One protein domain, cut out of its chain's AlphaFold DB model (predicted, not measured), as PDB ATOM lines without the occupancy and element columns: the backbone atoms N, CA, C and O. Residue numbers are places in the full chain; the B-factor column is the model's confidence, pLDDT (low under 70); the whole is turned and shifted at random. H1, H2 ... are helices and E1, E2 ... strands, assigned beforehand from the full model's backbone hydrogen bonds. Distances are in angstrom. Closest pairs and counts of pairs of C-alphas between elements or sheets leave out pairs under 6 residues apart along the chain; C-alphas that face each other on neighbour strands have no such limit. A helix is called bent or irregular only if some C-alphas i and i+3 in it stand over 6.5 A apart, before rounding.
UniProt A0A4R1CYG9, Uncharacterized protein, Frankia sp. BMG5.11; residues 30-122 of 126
ATOM      1  N   ALA A  30       1.433  -6.071 151.843       92.31
ATOM      2  CA  ALA A  30       1.090  -4.928 151.011       92.31
ATOM      3  C   ALA A  30       0.266  -3.930 151.806       92.31
ATOM      4  O   ALA A  30      -0.809  -4.240 152.318       92.31
ATOM      5  N   VAL A  31       0.793  -2.721 151.894       93.38
ATOM      6  CA  VAL A  31       0.278  -1.662 152.747       93.38
ATOM      7  C   VAL A  31      -0.331  -0.575 151.879       93.38
ATOM      8  O   VAL A  31       0.293  -0.085 150.941       93.38
ATOM      9  N   GLU A  32      -1.548  -0.161 152.198       93.44
ATOM     10  CA  GLU A  32      -2.095   1.112 151.726       93.44
ATOM     11  C   GLU A  32      -1.862   2.163 152.811       93.44
ATOM     12  O   GLU A  32      -2.254   1.983 153.965       93.44
ATOM     13  N   VAL A  33      -1.190   3.258 152.464       92.75
ATOM     14  CA  VAL A  33      -0.970   4.359 153.399       92.75
ATOM     15  C   VAL A  33      -2.193   5.260 153.387       92.75
ATOM     16  O   VAL A  33      -2.577   5.796 152.346       92.75
ATOM     17  N   ALA A  34      -2.806   5.451 154.549       90.25
ATOM     18  CA  ALA A  34      -3.940   6.349 154.688       90.25
ATOM     19  C   ALA A  34      -3.492   7.804 154.462       90.25
ATOM     20  O   ALA A  34      -2.735   8.358 155.255       90.25
ATOM     21  N   VAL A  35      -3.973   8.422 153.380       78.75
ATOM     22  CA  VAL A  35      -3.691   9.821 153.015       78.75
ATOM     23  C   VAL A  35      -4.910  10.720 153.233       78.75
ATOM     24  O   VAL A  35      -6.042  10.343 152.917       78.75
ATOM     25  N   GLY A  36      -4.690  11.931 153.756       68.12
ATOM     26  CA  GLY A  36      -5.753  12.917 154.002       68.12
ATOM     27  C   GLY A  36      -6.813  12.434 155.002       68.12
ATOM     28  O   GLY A  36      -6.517  11.612 155.866       68.12
ATOM     29  N   ALA A  37      -8.062  12.903 154.871       54.94
ATOM     30  CA  ALA A  37      -9.187  12.580 155.770       54.94
ATOM     31  C   ALA A  37      -9.574  11.082 155.829       54.94
ATOM     32  O   ALA A  37     -10.350  10.675 156.691       54.94
ATOM     33  N   LYS A  38      -8.978  10.230 154.978       53.91
ATOM     34  CA  LYS A  38      -9.046   8.759 155.092       53.91
ATOM     35  C   LYS A  38      -8.312   8.212 156.323       53.91
ATOM     36  O   LYS A  38      -8.294   7.001 156.541       53.91
ATOM     37  N   THR A  39      -7.737   9.086 157.151       52.69
ATOM     38  CA  THR A  39      -7.120   8.755 158.444       52.69
ATOM     39  C   THR A  39      -8.043   7.931 159.345       52.69
ATOM     40  O   THR A  39      -7.559   7.119 160.127       52.69
ATOM     41  N   VAL A  40      -9.363   8.122 159.223       51.16
ATOM     42  CA  VAL A  40     -10.390   7.465 160.052       51.16
ATOM     43  C   VAL A  40     -10.629   5.997 159.652       51.16
ATOM     44  O   VAL A  40     -11.199   5.238 160.423       51.16
ATOM     45  N   THR A  41     -10.145   5.560 158.484       70.75
ATOM     46  CA  THR A  41     -10.300   4.179 157.977       70.75
ATOM     47  C   THR A  41      -9.007   3.356 157.995       70.75
ATOM     48  O   THR A  41      -8.949   2.298 157.369       70.75
ATOM     49  N   ALA A  42      -7.949   3.842 158.648       82.75
ATOM     50  CA  ALA A  42      -6.727   3.061 158.815       82.75
ATOM     51  C   ALA A  42      -6.934   1.962 159.864       82.75
ATOM     52  O   ALA A  42      -7.455   2.236 160.944       82.75
ATOM     53  N   ASP A  43      -6.463   0.749 159.576       87.94
ATOM     54  CA  ASP A  43      -6.525  -0.373 160.520       87.94
ATOM     55  C   ASP A  43      -5.581  -0.143 161.710       87.94
ATOM     56  O   ASP A  43      -5.814  -0.620 162.817       87.94
ATOM     57  N   VAL A  44      -4.488   0.599 161.487       90.44
ATOM     58  CA  VAL A  44      -3.499   0.905 162.521       90.44
ATOM     59  C   VAL A  44      -2.833   2.265 162.311       90.44
ATOM     60  O   VAL A  44      -2.523   2.668 161.187       90.44
ATOM     61  N   LYS A  45      -2.555   2.963 163.420       91.88
ATOM     62  CA  LYS A  45      -1.753   4.192 163.460       91.88
ATOM     63  C   LYS A  45      -0.325   3.870 163.891       91.88
ATOM     64  O   LYS A  45      -0.106   3.336 164.980       91.88
ATOM     65  N   VAL A  46       0.643   4.196 163.040       93.56
ATOM     66  CA  VAL A  46       2.058   3.843 163.203       93.56
ATOM     67  C   VAL A  46       2.904   5.100 163.208       93.56
ATOM     68  O   VAL A  46       2.886   5.872 162.258       93.56
ATOM     69  N   ALA A  47       3.663   5.310 164.272       94.62
ATOM     70  CA  ALA A  47       4.618   6.396 164.347       94.62
ATOM     71  C   ALA A  47       5.914   6.011 163.634       94.62
ATOM     72  O   ALA A  47       6.507   4.986 163.963       94.62
ATOM     73  N   ILE A  48       6.379   6.851 162.713       94.69
ATOM     74  CA  ILE A  48       7.725   6.729 162.148       94.69
ATOM     75  C   ILE A  48       8.711   7.322 163.157       94.69
ATOM     76  O   ILE A  48       8.598   8.487 163.541       94.69
ATOM     77  N   ALA A  49       9.649   6.500 163.614       93.62
ATOM     78  CA  ALA A  49      10.709   6.887 164.528       93.62
ATOM     79  C   ALA A  49      11.961   7.294 163.740       93.62
ATOM     80  O   ALA A  49      12.462   6.522 162.924       93.62
ATOM     81  N   GLU A  50      12.474   8.495 164.007       86.19
ATOM     82  CA  GLU A  50      13.616   9.080 163.294       86.19
ATOM     83  C   GLU A  50      14.734   9.495 164.256       86.19
ATOM     84  O   GLU A  50      14.507   9.722 165.451       86.19
ATOM     85  N   GLY A  51      15.960   9.582 163.731       87.12
ATOM     86  CA  GLY A  51      17.146   9.945 164.506       87.12
ATOM     87  C   GLY A  51      17.341   9.043 165.726       87.12
ATOM     88  O   GLY A  51      17.197   7.824 165.642       87.12
ATOM     89  N   ALA A  52      17.620   9.641 166.887       84.81
ATOM     90  CA  ALA A  52      17.814   8.899 168.135       84.81
ATOM     91  C   ALA A  52      16.573   8.089 168.560       84.81
ATOM     92  O   ALA A  52      16.708   7.045 169.194       84.81
ATOM     93  N   SER A  53      15.365   8.519 168.168       84.06
ATOM     94  CA  SER A  53      14.128   7.798 168.500       84.06
ATOM     95  C   SER A  53      14.013   6.460 167.770       84.06
ATOM     96  O   SER A  53      13.292   5.581 168.235       84.06
ATOM     97  N   ALA A  54      14.734   6.270 166.657       87.50
ATOM     98  CA  ALA A  54      14.758   5.000 165.935       87.50
ATOM     99  C   ALA A  54      15.364   3.857 166.772       87.50
ATOM    100  O   ALA A  54      15.008   2.698 166.571       87.50
ATOM    101  N   LEU A  55      16.225   4.175 167.749       85.19
ATOM    102  CA  LEU A  55      16.782   3.195 168.693       85.19
ATOM    103  C   LEU A  55      15.737   2.663 169.684       85.19
ATOM    104  O   LEU A  55      15.934   1.601 170.263       85.19
ATOM    105  N   LEU A  56      14.636   3.395 169.868       86.00
ATOM    106  CA  LEU A  56      13.532   3.056 170.767       86.00
ATOM    107  C   LEU A  56      12.295   2.552 170.004       86.00
ATOM    108  O   LEU A  56      11.210   2.451 170.578       86.00
ATOM    109  N   ALA A  57      12.423   2.297 168.700       91.50
ATOM    110  CA  ALA A  57      11.328   1.762 167.905       91.50
ATOM    111  C   ALA A  57      10.961   0.344 168.367       91.50
ATOM    112  O   ALA A  57      11.830  -0.446 168.729       91.50
ATOM    113  N   ASN A  58       9.667   0.022 168.325       93.44
ATOM    114  CA  ASN A  58       9.165  -1.312 168.647       93.44
ATOM    115  C   ASN A  58       9.576  -2.337 167.587       93.44
ATOM    116  O   ASN A  58       9.837  -3.484 167.919       93.44
ATOM    117  N   GLU A  59       9.593  -1.915 166.321       94.19
ATOM    118  CA  GLU A  59       9.936  -2.751 165.170       94.19
ATOM    119  C   GLU A  59      10.745  -1.928 164.148       94.19
ATOM    120  O   GLU A  59      10.658  -0.695 164.084       94.19
ATOM    121  N   ARG A  60      11.516  -2.618 163.313       94.88
ATOM    122  CA  ARG A  60      12.241  -2.090 162.155       94.88
ATOM    123  C   ARG A  60      11.582  -2.590 160.887       94.88
ATOM    124  O   ARG A  60      11.537  -3.794 160.651       94.88
ATOM    125  N   TRP A  61      11.082  -1.686 160.055       95.31
ATOM    126  CA  TRP A  61      10.425  -2.061 158.803       95.31
ATOM    127  C   TRP A  61      11.234  -1.604 157.603       95.31
ATOM    128  O   TRP A  61      11.676  -0.459 157.525       95.31
ATOM    129  N   ALA A  62      11.387  -2.492 156.633       95.38
ATOM    130  CA  ALA A  62      11.921  -2.185 155.324       95.38
ATOM    131  C   ALA A  62      10.763  -1.919 154.364       95.38
ATOM    132  O   ALA A  62       9.964  -2.806 154.085       95.38
ATOM    133  N   VAL A  63      10.693  -0.712 153.809       94.75
ATOM    134  CA  VAL A  63       9.835  -0.459 152.649       94.75
ATOM    135  C   VAL A  63      10.619  -0.854 151.405       94.75
ATOM    136  O   VAL A  63      11.660  -0.261 151.108       94.75
ATOM    137  N   VAL A  64      10.155  -1.887 150.704       92.00
ATOM    138  CA  VAL A  64      10.861  -2.451 149.541       92.00
ATOM    139  C   VAL A  64      10.527  -1.739 148.232       92.00
ATOM    140  O   VAL A  64      11.245  -1.905 147.251       92.00
ATOM    141  N   GLY A  65       9.472  -0.923 148.219       91.50
ATOM    142  CA  GLY A  65       9.037  -0.158 147.054       91.50
ATOM    143  C   GLY A  65       7.519  -0.055 146.955       91.50
ATOM    144  O   GLY A  65       6.792  -0.330 147.914       91.50
ATOM    145  N   SER A  66       7.045   0.343 145.777       91.00
ATOM    146  CA  SER A  66       5.628   0.308 145.424       91.00
ATOM    147  C   SER A  66       5.209  -1.066 144.900       91.00
ATOM    148  O   SER A  66       6.009  -1.761 144.276       91.00
ATOM    149  N   CYS A  67       3.949  -1.437 145.090       90.38
ATOM    150  CA  CYS A  67       3.383  -2.683 144.574       90.38
ATOM    151  C   CYS A  67       1.940  -2.488 144.095       90.38
ATOM    152  O   CYS A  67       1.292  -1.519 144.470       90.38
ATOM    153  N   SER A  68       1.436  -3.397 143.258       85.56
ATOM    154  CA  SER A  68       0.097  -3.282 142.643       85.56
ATOM    155  C   SER A  68      -0.913  -4.307 143.168       85.56
ATOM    156  O   SER A  68      -2.015  -4.424 142.637       85.56
ATOM    157  N   ASN A  69      -0.546  -5.097 144.176       82.56
ATOM    158  CA  ASN A  69      -1.445  -6.071 144.783       82.56
ATOM    159  C   ASN A  69      -2.463  -5.399 145.716       82.56
ATOM    160  O   ASN A  69      -2.297  -4.260 146.149       82.56
ATOM    161  N   ARG A  70      -3.539  -6.125 146.040       85.81
ATOM    162  CA  ARG A  70      -4.537  -5.663 147.009       85.81
ATOM    163  C   ARG A  70      -3.865  -5.457 148.377       85.81
ATOM    164  O   ARG A  70      -3.184  -6.380 148.831       85.81
ATOM    165  N   PRO A  71      -4.070  -4.308 149.048       87.81
ATOM    166  CA  PRO A  71      -3.511  -4.098 150.373       87.81
ATOM    167  C   PRO A  71      -4.100  -5.107 151.359       87.81
ATOM    168  O   PRO A  71      -5.313  -5.338 151.385       87.81
ATOM    169  N   THR A  72      -3.232  -5.705 152.169       90.38
ATOM    170  CA  THR A  72      -3.610  -6.578 153.286       90.38
ATOM    171  C   THR A  72      -3.853  -5.783 154.564       90.38
ATOM    172  O   THR A  72      -4.515  -6.277 155.470       90.38
ATOM    173  N   VAL A  73      -3.340  -4.550 154.633       90.75
ATOM    174  CA  VAL A  73      -3.522  -3.634 155.761       90.75
ATOM    175  C   VAL A  73      -3.471  -2.178 155.298       90.75
ATOM    176  O   VAL A  73      -2.702  -1.815 154.403       90.75
ATOM    177  N   ARG A  74      -4.268  -1.322 155.938       91.81
ATOM    178  CA  ARG A  74      -4.198   0.135 155.830       91.81
ATOM    179  C   ARG A  74      -3.488   0.724 157.034       91.81
ATOM    180  O   ARG A  74      -3.898   0.520 158.176       91.81
ATOM    181  N   ILE A  75      -2.447   1.504 156.783       92.62
ATOM    182  CA  ILE A  75      -1.616   2.091 157.833       92.62
ATOM    183  C   ILE A  75      -1.652   3.610 157.743       92.62
ATOM    184  O   ILE A  75      -1.380   4.194 156.699       92.62
ATOM    185  N   ASN A  76      -1.937   4.263 158.866       93.31
ATOM    186  CA  ASN A  76      -1.736   5.694 159.025       93.31
ATOM    187  C   ASN A  76      -0.352   5.951 159.632       93.31
ATOM    188  O   ASN A  76      -0.172   5.814 160.846       93.31
ATOM    189  N   PHE A  77       0.614   6.308 158.787       92.88
ATOM    190  CA  PHE A  77       1.940   6.713 159.239       92.88
ATOM    191  C   PHE A  77       1.914   8.148 159.770       92.88
ATOM    192  O   PHE A  77       1.462   9.065 159.089       92.88
ATOM    193  N   VAL A  78       2.419   8.351 160.985       91.56
ATOM    194  CA  VAL A  78       2.432   9.655 161.659       91.56
ATOM    195  C   VAL A  78       3.794  10.009 162.238       91.56
ATOM    196  O   VAL A  78       4.617   9.141 162.521       91.56
ATOM    197  N   LYS A  79       4.010  11.308 162.451       88.31
ATOM    198  CA  LYS A  79       5.244  11.888 162.991       88.31
ATOM    199  C   LYS A  79       4.949  13.001 163.997       88.31
ATOM    200  O   LYS A  79       3.805  13.438 164.138       88.31
ATOM    201  N   GLY A  80       5.983  13.455 164.706       86.00
ATOM    202  CA  GLY A  80       5.896  14.583 165.641       86.00
ATOM    203  C   GLY A  80       4.850  14.363 166.738       86.00
ATOM    204  O   GLY A  80       4.719  13.261 167.266       86.00
ATOM    205  N   ALA A  81       4.059  15.391 167.057       85.00
ATOM    206  CA  ALA A  81       3.031  15.311 168.100       85.00
ATOM    207  C   ALA A  81       1.992  14.197 167.851       85.00
ATOM    208  O   ALA A  81       1.526  13.554 168.789       85.00
ATOM    209  N   GLN A  82       1.675  13.899 166.585       84.75
ATOM    210  CA  GLN A  82       0.730  12.835 166.228       84.75
ATOM    211  C   GLN A  82       1.247  11.437 166.599       84.75
ATOM    212  O   GLN A  82       0.443  10.530 166.833       84.75
ATOM    213  N   ALA A  83       2.567  11.262 166.716       86.56
ATOM    214  CA  ALA A  83       3.191  10.004 167.113       86.56
ATOM    215  C   ALA A  83       2.879   9.596 168.563       86.56
ATOM    216  O   ALA A  83       3.035   8.428 168.905       86.56
ATOM    217  N   LEU A  84       2.428  10.523 169.416       84.69
ATOM    218  CA  LEU A  84       2.019  10.217 170.795       84.69
ATOM    219  C   LEU A  84       0.760   9.348 170.868       84.69
ATOM    220  O   LEU A  84       0.537   8.671 171.862       84.69
ATOM    221  N   THR A  85      -0.042   9.354 169.805       86.62
ATOM    222  CA  THR A  85      -1.304   8.599 169.715       86.62
ATOM    223  C   THR A  85      -1.181   7.341 168.854       86.62
ATOM    224  O   THR A  85      -2.177   6.676 168.584       86.62
ATOM    225  N   ALA A  86       0.022   7.036 168.361       89.12
ATOM    226  CA  ALA A  86       0.256   5.835 167.578       89.12
ATOM    227  C   ALA A  86       0.314   4.600 168.481       89.12
ATOM    228  O   ALA A  86       0.889   4.637 169.566       89.12
ATOM    229  N   THR A  87      -0.224   3.486 167.992       89.25
ATOM    230  CA  THR A  87      -0.218   2.202 168.706       89.25
ATOM    231  C   THR A  87       1.172   1.566 168.727       89.25
ATOM    232  O   THR A  87       1.475   0.763 169.601       89.25
ATOM    233  N   LYS A  88       2.027   1.915 167.758       91.62
ATOM    234  CA  LYS A  88       3.405   1.424 167.651       91.62
ATOM    235  C   LYS A  88       4.327   2.458 167.026       91.62
ATOM    236  O   LYS A  88       3.884   3.280 166.220       91.62
ATOM    237  N   ARG A  89       5.610   2.382 167.372       93.62
ATOM    238  CA  ARG A  89       6.708   3.145 166.772       93.62
ATOM    239  C   ARG A  89       7.560   2.219 165.923       93.62
ATOM    240  O   ARG A  89       7.954   1.152 166.382       93.62
ATOM    241  N   VAL A  90       7.853   2.639 164.705       95.38
ATOM    242  CA  VAL A  90       8.599   1.852 163.729       95.38
ATOM    243  C   VAL A  90       9.754   2.678 163.195       95.38
ATOM    244  O   VAL A  90       9.558   3.817 162.773       95.38
ATOM    245  N   ALA A  91      10.947   2.095 163.178       95.69
ATOM    246  CA  ALA A  91      12.079   2.648 162.451       95.69
ATOM    247  C   ALA A  91      12.029   2.152 161.002       95.69
ATOM    248  O   ALA A  91      12.002   0.944 160.761       95.69
ATOM    249  N   ILE A  92      12.018   3.070 160.035       95.44
ATOM    250  CA  ILE A  92      12.078   2.699 158.619       95.44
ATOM    251  C   ILE A  92      13.544   2.528 158.218       95.44
ATOM    252  O   ILE A  92      14.341   3.456 158.339       95.44
ATOM    253  N   VAL A  93      13.899   1.340 157.730       94.56
ATOM    254  CA  VAL A  93      15.277   0.975 157.373       94.56
ATOM    255  C   VAL A  93      15.463   0.802 155.864       94.56
ATOM    256  O   VAL A  93      14.543   0.448 155.119       94.56
ATOM    257  N   SER A  94      16.684   1.058 155.398       90.94
ATOM    258  CA  SER A  94      17.097   0.943 153.995       90.94
ATOM    259  C   SER A  94      18.502   0.342 153.867       90.94
ATOM    260  O   SER A  94      19.174   0.067 154.864       90.94
ATOM    261  N   GLY A  95      18.930   0.061 152.632       89.56
ATOM    262  CA  GLY A  95      20.231  -0.553 152.354       89.56
ATOM    263  C   GLY A  95      20.397  -1.926 153.015       89.56
ATOM    264  O   GLY A  95      19.448  -2.708 153.087       89.56
ATOM    265  N   ALA A  96      21.599  -2.209 153.525       87.69
ATOM    266  CA  ALA A  96      21.922  -3.484 154.173       87.69
ATOM    267  C   ALA A  96      21.067  -3.770 155.422       87.69
ATOM    268  O   ALA A  96      20.799  -4.928 155.730       87.69
ATOM    269  N   ALA A  97      20.575  -2.729 156.105       87.88
ATOM    270  CA  ALA A  97      19.718  -2.883 157.280       87.88
ATOM    271  C   ALA A  97      18.342  -3.496 156.954       87.88
ATOM    272  O   ALA A  97      17.662  -3.973 157.856       87.88
ATOM    273  N   ARG A  98      17.934  -3.548 155.675       89.50
ATOM    274  CA  ARG A  98      16.707  -4.250 155.259       89.50
ATOM    275  C   ARG A  98      16.770  -5.757 155.512       89.50
ATOM    276  O   ARG A  98      15.734  -6.376 155.715       89.50
ATOM    277  N   LEU A  99      17.973  -6.334 155.517       86.00
ATOM    278  CA  LEU A  99      18.183  -7.770 155.729       86.00
ATOM    279  C   LEU A  99      17.890  -8.206 157.170       86.00
ATOM    280  O   LEU A  99      17.702  -9.389 157.422       86.00
ATOM    281  N   THR A 100      17.859  -7.254 158.103       87.50
ATOM    282  CA  THR A 100      17.566  -7.475 159.524       87.50
ATOM    283  C   THR A 100      16.315  -6.720 159.972       87.50
ATOM    284  O   THR A 100      16.124  -6.491 161.165       87.50
ATOM    285  N   ALA A 101      15.475  -6.296 159.022       91.75
ATOM    286  CA  ALA A 101      14.180  -5.713 159.330       91.75
ATOM    287  C   ALA A 101      13.231  -6.794 159.866       91.75
ATOM    288  O   ALA A 101      13.191  -7.900 159.334       91.75
ATOM    289  N   ASP A 102      12.430  -6.442 160.870       94.56
ATOM    290  CA  ASP A 102      11.378  -7.305 161.416       94.56
ATOM    291  C   ASP A 102      10.245  -7.528 160.405       94.56
ATOM    292  O   ASP A 102       9.541  -8.533 160.472       94.56
ATOM    293  N   ARG A 103      10.045  -6.572 159.484       93.12
ATOM    294  CA  ARG A 103       9.083  -6.681 158.379       93.12
ATOM    295  C   ARG A 103       9.599  -6.037 157.105       93.12
ATOM    296  O   ARG A 103      10.207  -4.968 157.142       93.12
ATOM    297  N   GLN A 104       9.236  -6.616 155.975       93.06
ATOM    298  CA  GLN A 104       9.365  -6.055 154.644       93.06
ATOM    299  C   GLN A 104       7.982  -5.734 154.089       93.06
ATOM    300  O   GLN A 104       7.140  -6.609 153.920       93.06
ATOM    301  N   ILE A 105       7.727  -4.464 153.803       93.19
ATOM    302  CA  ILE A 105       6.433  -3.997 153.312       93.19
ATOM    303  C   ILE A 105       6.574  -3.327 151.952       93.19
ATOM    304  O   ILE A 105       7.565  -2.654 151.668       93.19
ATOM    305  N   CYS A 106       5.556  -3.475 151.115       94.06
ATOM    306  CA  CYS A 106       5.426  -2.711 149.880       94.06
ATOM    307  C   CYS A 106       4.220  -1.772 149.972       94.06
ATOM    308  O   CYS A 106       3.252  -2.066 150.674       94.06
ATOM    309  N   ILE A 107       4.280  -0.629 149.286       94.62
ATOM    310  CA  ILE A 107       3.233   0.395 149.343       94.62
ATOM    311  C   ILE A 107       2.374   0.374 148.078       94.62
ATOM    312  O   ILE A 107       2.860   0.591 146.970       94.62
ATOM    313  N   THR A 108       1.075   0.171 148.251       94.38
ATOM    314  CA  THR A 108       0.119   0.007 147.144       94.38
ATOM    315  C   THR A 108      -0.318   1.322 146.504       94.38
ATOM    316  O   THR A 108      -0.649   1.372 145.324       94.38
ATOM    317  N   ASN A 109      -0.269   2.419 147.261       92.62
ATOM    318  CA  ASN A 109      -0.654   3.757 146.813       92.62
ATOM    319  C   ASN A 109       0.507   4.764 146.887       92.62
ATOM    320  O   ASN A 109       0.292   5.943 147.161       92.62
ATOM    321  N   ALA A 110       1.740   4.310 146.628       92.94
ATOM    322  CA  ALA A 110       2.959   5.119 146.758       92.94
ATOM    323  C   ALA A 110       2.906   6.439 145.964       92.94
ATOM    324  O   ALA A 110       3.381   7.467 146.441       92.94
ATOM    325  N   ALA A 111       2.276   6.424 144.784       91.00
ATOM    326  CA  ALA A 111       2.115   7.594 143.918       91.00
ATOM    327  C   ALA A 111       1.180   8.680 144.490       91.00
ATOM    328  O   ALA A 111       1.186   9.807 144.012       91.00
ATOM    329  N   GLN A 112       0.363   8.353 145.496       91.50
ATOM    330  CA  GLN A 112      -0.558   9.297 146.143       91.50
ATOM    331  C   GLN A 112       0.053   9.954 147.387       91.50
ATOM    332  O   GLN A 112      -0.598  10.772 148.039       91.50
ATOM    333  N   LEU A 113       1.271   9.559 147.761       91.94
ATOM    334  CA  LEU A 113       1.932  10.053 148.960       91.94
ATOM    335  C   LEU A 113       2.622  11.384 148.684       91.94
ATOM    336  O   LEU A 113       3.171  11.608 147.607       91.94
ATOM    337  N   THR A 114       2.641  12.250 149.694       93.06
ATOM    338  CA  THR A 114       3.436  13.479 149.647       93.06
ATOM    339  C   THR A 114       4.922  13.146 149.531       93.06
ATOM    340  O   THR A 114       5.370  12.098 150.003       93.06
ATOM    341  N   THR A 115       5.712  14.058 148.959       94.50
ATOM    342  CA  THR A 115       7.176  13.922 148.859       94.50
ATOM    343  C   THR A 115       7.817  13.632 150.217       94.50
ATOM    344  O   THR A 115       8.675  12.763 150.325       94.50
ATOM    345  N   GLU A 116       7.341  14.290 151.278       91.44
ATOM    346  CA  GLU A 116       7.804  14.054 152.648       91.44
ATOM    347  C   GLU A 116       7.503  12.627 153.125       91.44
ATOM    348  O   GLU A 116       8.378  11.954 153.672       91.44
ATOM    349  N   MET A 117       6.287  12.122 152.895       92.69
ATOM    350  CA  MET A 117       5.931  10.757 153.282       92.69
ATOM    351  C   MET A 117       6.710   9.727 152.455       92.69
ATOM    352  O   MET A 117       7.184   8.739 153.014       92.69
ATOM    353  N   ARG A 118       6.915   9.971 151.152       94.31
ATOM    354  CA  ARG A 118       7.776   9.136 150.295       94.31
ATOM    355  C   ARG A 118       9.201   9.074 150.855       94.31
ATOM    356  O   ARG A 118       9.707   7.973 151.065       94.31
ATOM    357  N   ALA A 119       9.791  10.219 151.203       93.56
ATOM    358  CA  ALA A 119      11.122  10.289 151.811       93.56
ATOM    359  C   ALA A 119      11.191   9.518 153.141       93.56
ATOM    360  O   ALA A 119      12.092   8.713 153.356       93.56
ATOM    361  N   SER A 120      10.187   9.702 154.000       92.88
ATOM    362  CA  SER A 120      10.072   9.021 155.300       92.88
ATOM    363  C   SER A 120      10.004   7.499 155.178       92.88
ATOM    364  O   SER A 120      10.418   6.773 156.079       92.88
ATOM    365  N   LEU A 121       9.445   7.018 154.069       94.06
ATOM    366  CA  LEU A 121       9.277   5.607 153.756       94.06
ATOM    367  C   LEU A 121      10.396   5.069 152.853       94.06
ATOM    368  O   LEU A 121      10.268   3.959 152.352       94.06
ATOM    369  N   ASN A 122      11.489   5.811 152.631       94.00
ATOM    370  CA  ASN A 122      12.573   5.419 151.719       94.00
ATOM    371  C   ASN A 122      12.080   5.037 150.305       94.00
ATOM    372  O   ASN A 122      12.631   4.138 149.662       94.00
TER     373      ASN A 122
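Overview. This is residues 30 to 122 of the 126 residues of an uncharacterized protein of Frankia sp. BMG5.11 (UniProt A0A4R1CYG9). A small closed barrel of six parallel strands has four short helices, H1 to H4, set round its outside, and a fifth, H5, over one open end. The printed part has 93 residues, with named elements in the order E1 H1 E2 H2 E3 E4 H3 E5 H4 E6 H5; round the ring run E1, E4, E2, E5, E3, E6 and back to E1. The class is mixed, helices and strands. The whole is compact and rounded, with a radius of gyration of the C-alphas of 12.3 A and spans of 30 by 28 by 23 A.

Along the chain. E1, residues 30 to 33, begins with C-alpha 30 at (1.090, -4.928, 151.011). H1 is residues 36 to 41, and only just irregular: C-alphas 37 and 40 are 6.8 A apart. E2, residues 44 to 49, is 15.5 A long, and H2 is residues 51 to 56. E3, residues 59 to 66, is the longest strand, 20.4 A. E4, residues 73 to 78, spans 15.7 A, and H3 is residues 80 to 85. E5, residues 88 to 93, spans 15.7 A, and H4 is residues 95 to 100. E6, residues 103 to 107, is 12.9 A long. H5, residues 115 to 120, ends with C-alpha 120 at (10.072, 9.021, 155.300).

Arrangement. Round the barrel, parallel neighbours have N and O within hydrogen-bond range: E1 and E4 at N 75 and O 32, 2.9 A; E4 and E2 at N 46 and O 76, 2.8 A; E2 and E5 at N 90 and O 47, 2.8 A; E5 and E3 at N 61 and O 91, 2.9 A; E3 and E6 at N 105 and O 62, 2.8 A; E6 and E1 at N 31 and O 106, 2.8 A. The five helices are on the barrel and outside it. H1 lies over E4, with the closest C-alphas, Thr 39 and Asn 76, 6.2 A apart. H2 lies only just over E5, on which 3 of its C-alphas fall; the closest, Ala 54 and Ala 91, are 5.0 A apart. H3 lies over E2, with the closest C-alphas, Ala 47 and Ala 83, 4.8 A apart. H4 lies only just over E3, on which 3 of its C-alphas fall; the closest, Ala 62 and Arg 98, are 5.2 A apart. H5 lies over none of the strands; its height over the sheet is 8.7 A, and the C-alphas of Ile 92 and Ser 120, the closest of E5 and H5, are 7.4 A apart. No helix touches another. In H5 every O i to N i+4 pair is within hydrogen-bond range; H1, H2, H3 and H4 each have 0 of 2, but O i to N i+3 pairs within range number 2 of 3 in H1 and 3 of 3 in H2, H3 and H4.

Size, cuts and confidence. The two C-alphas farthest apart, of Ala 37 and Ala 96, are 35.0 A apart. The printed part has no cut and no long link. Mean pLDDT of the printed part is 88.7; residues 36 to 40 are under 70.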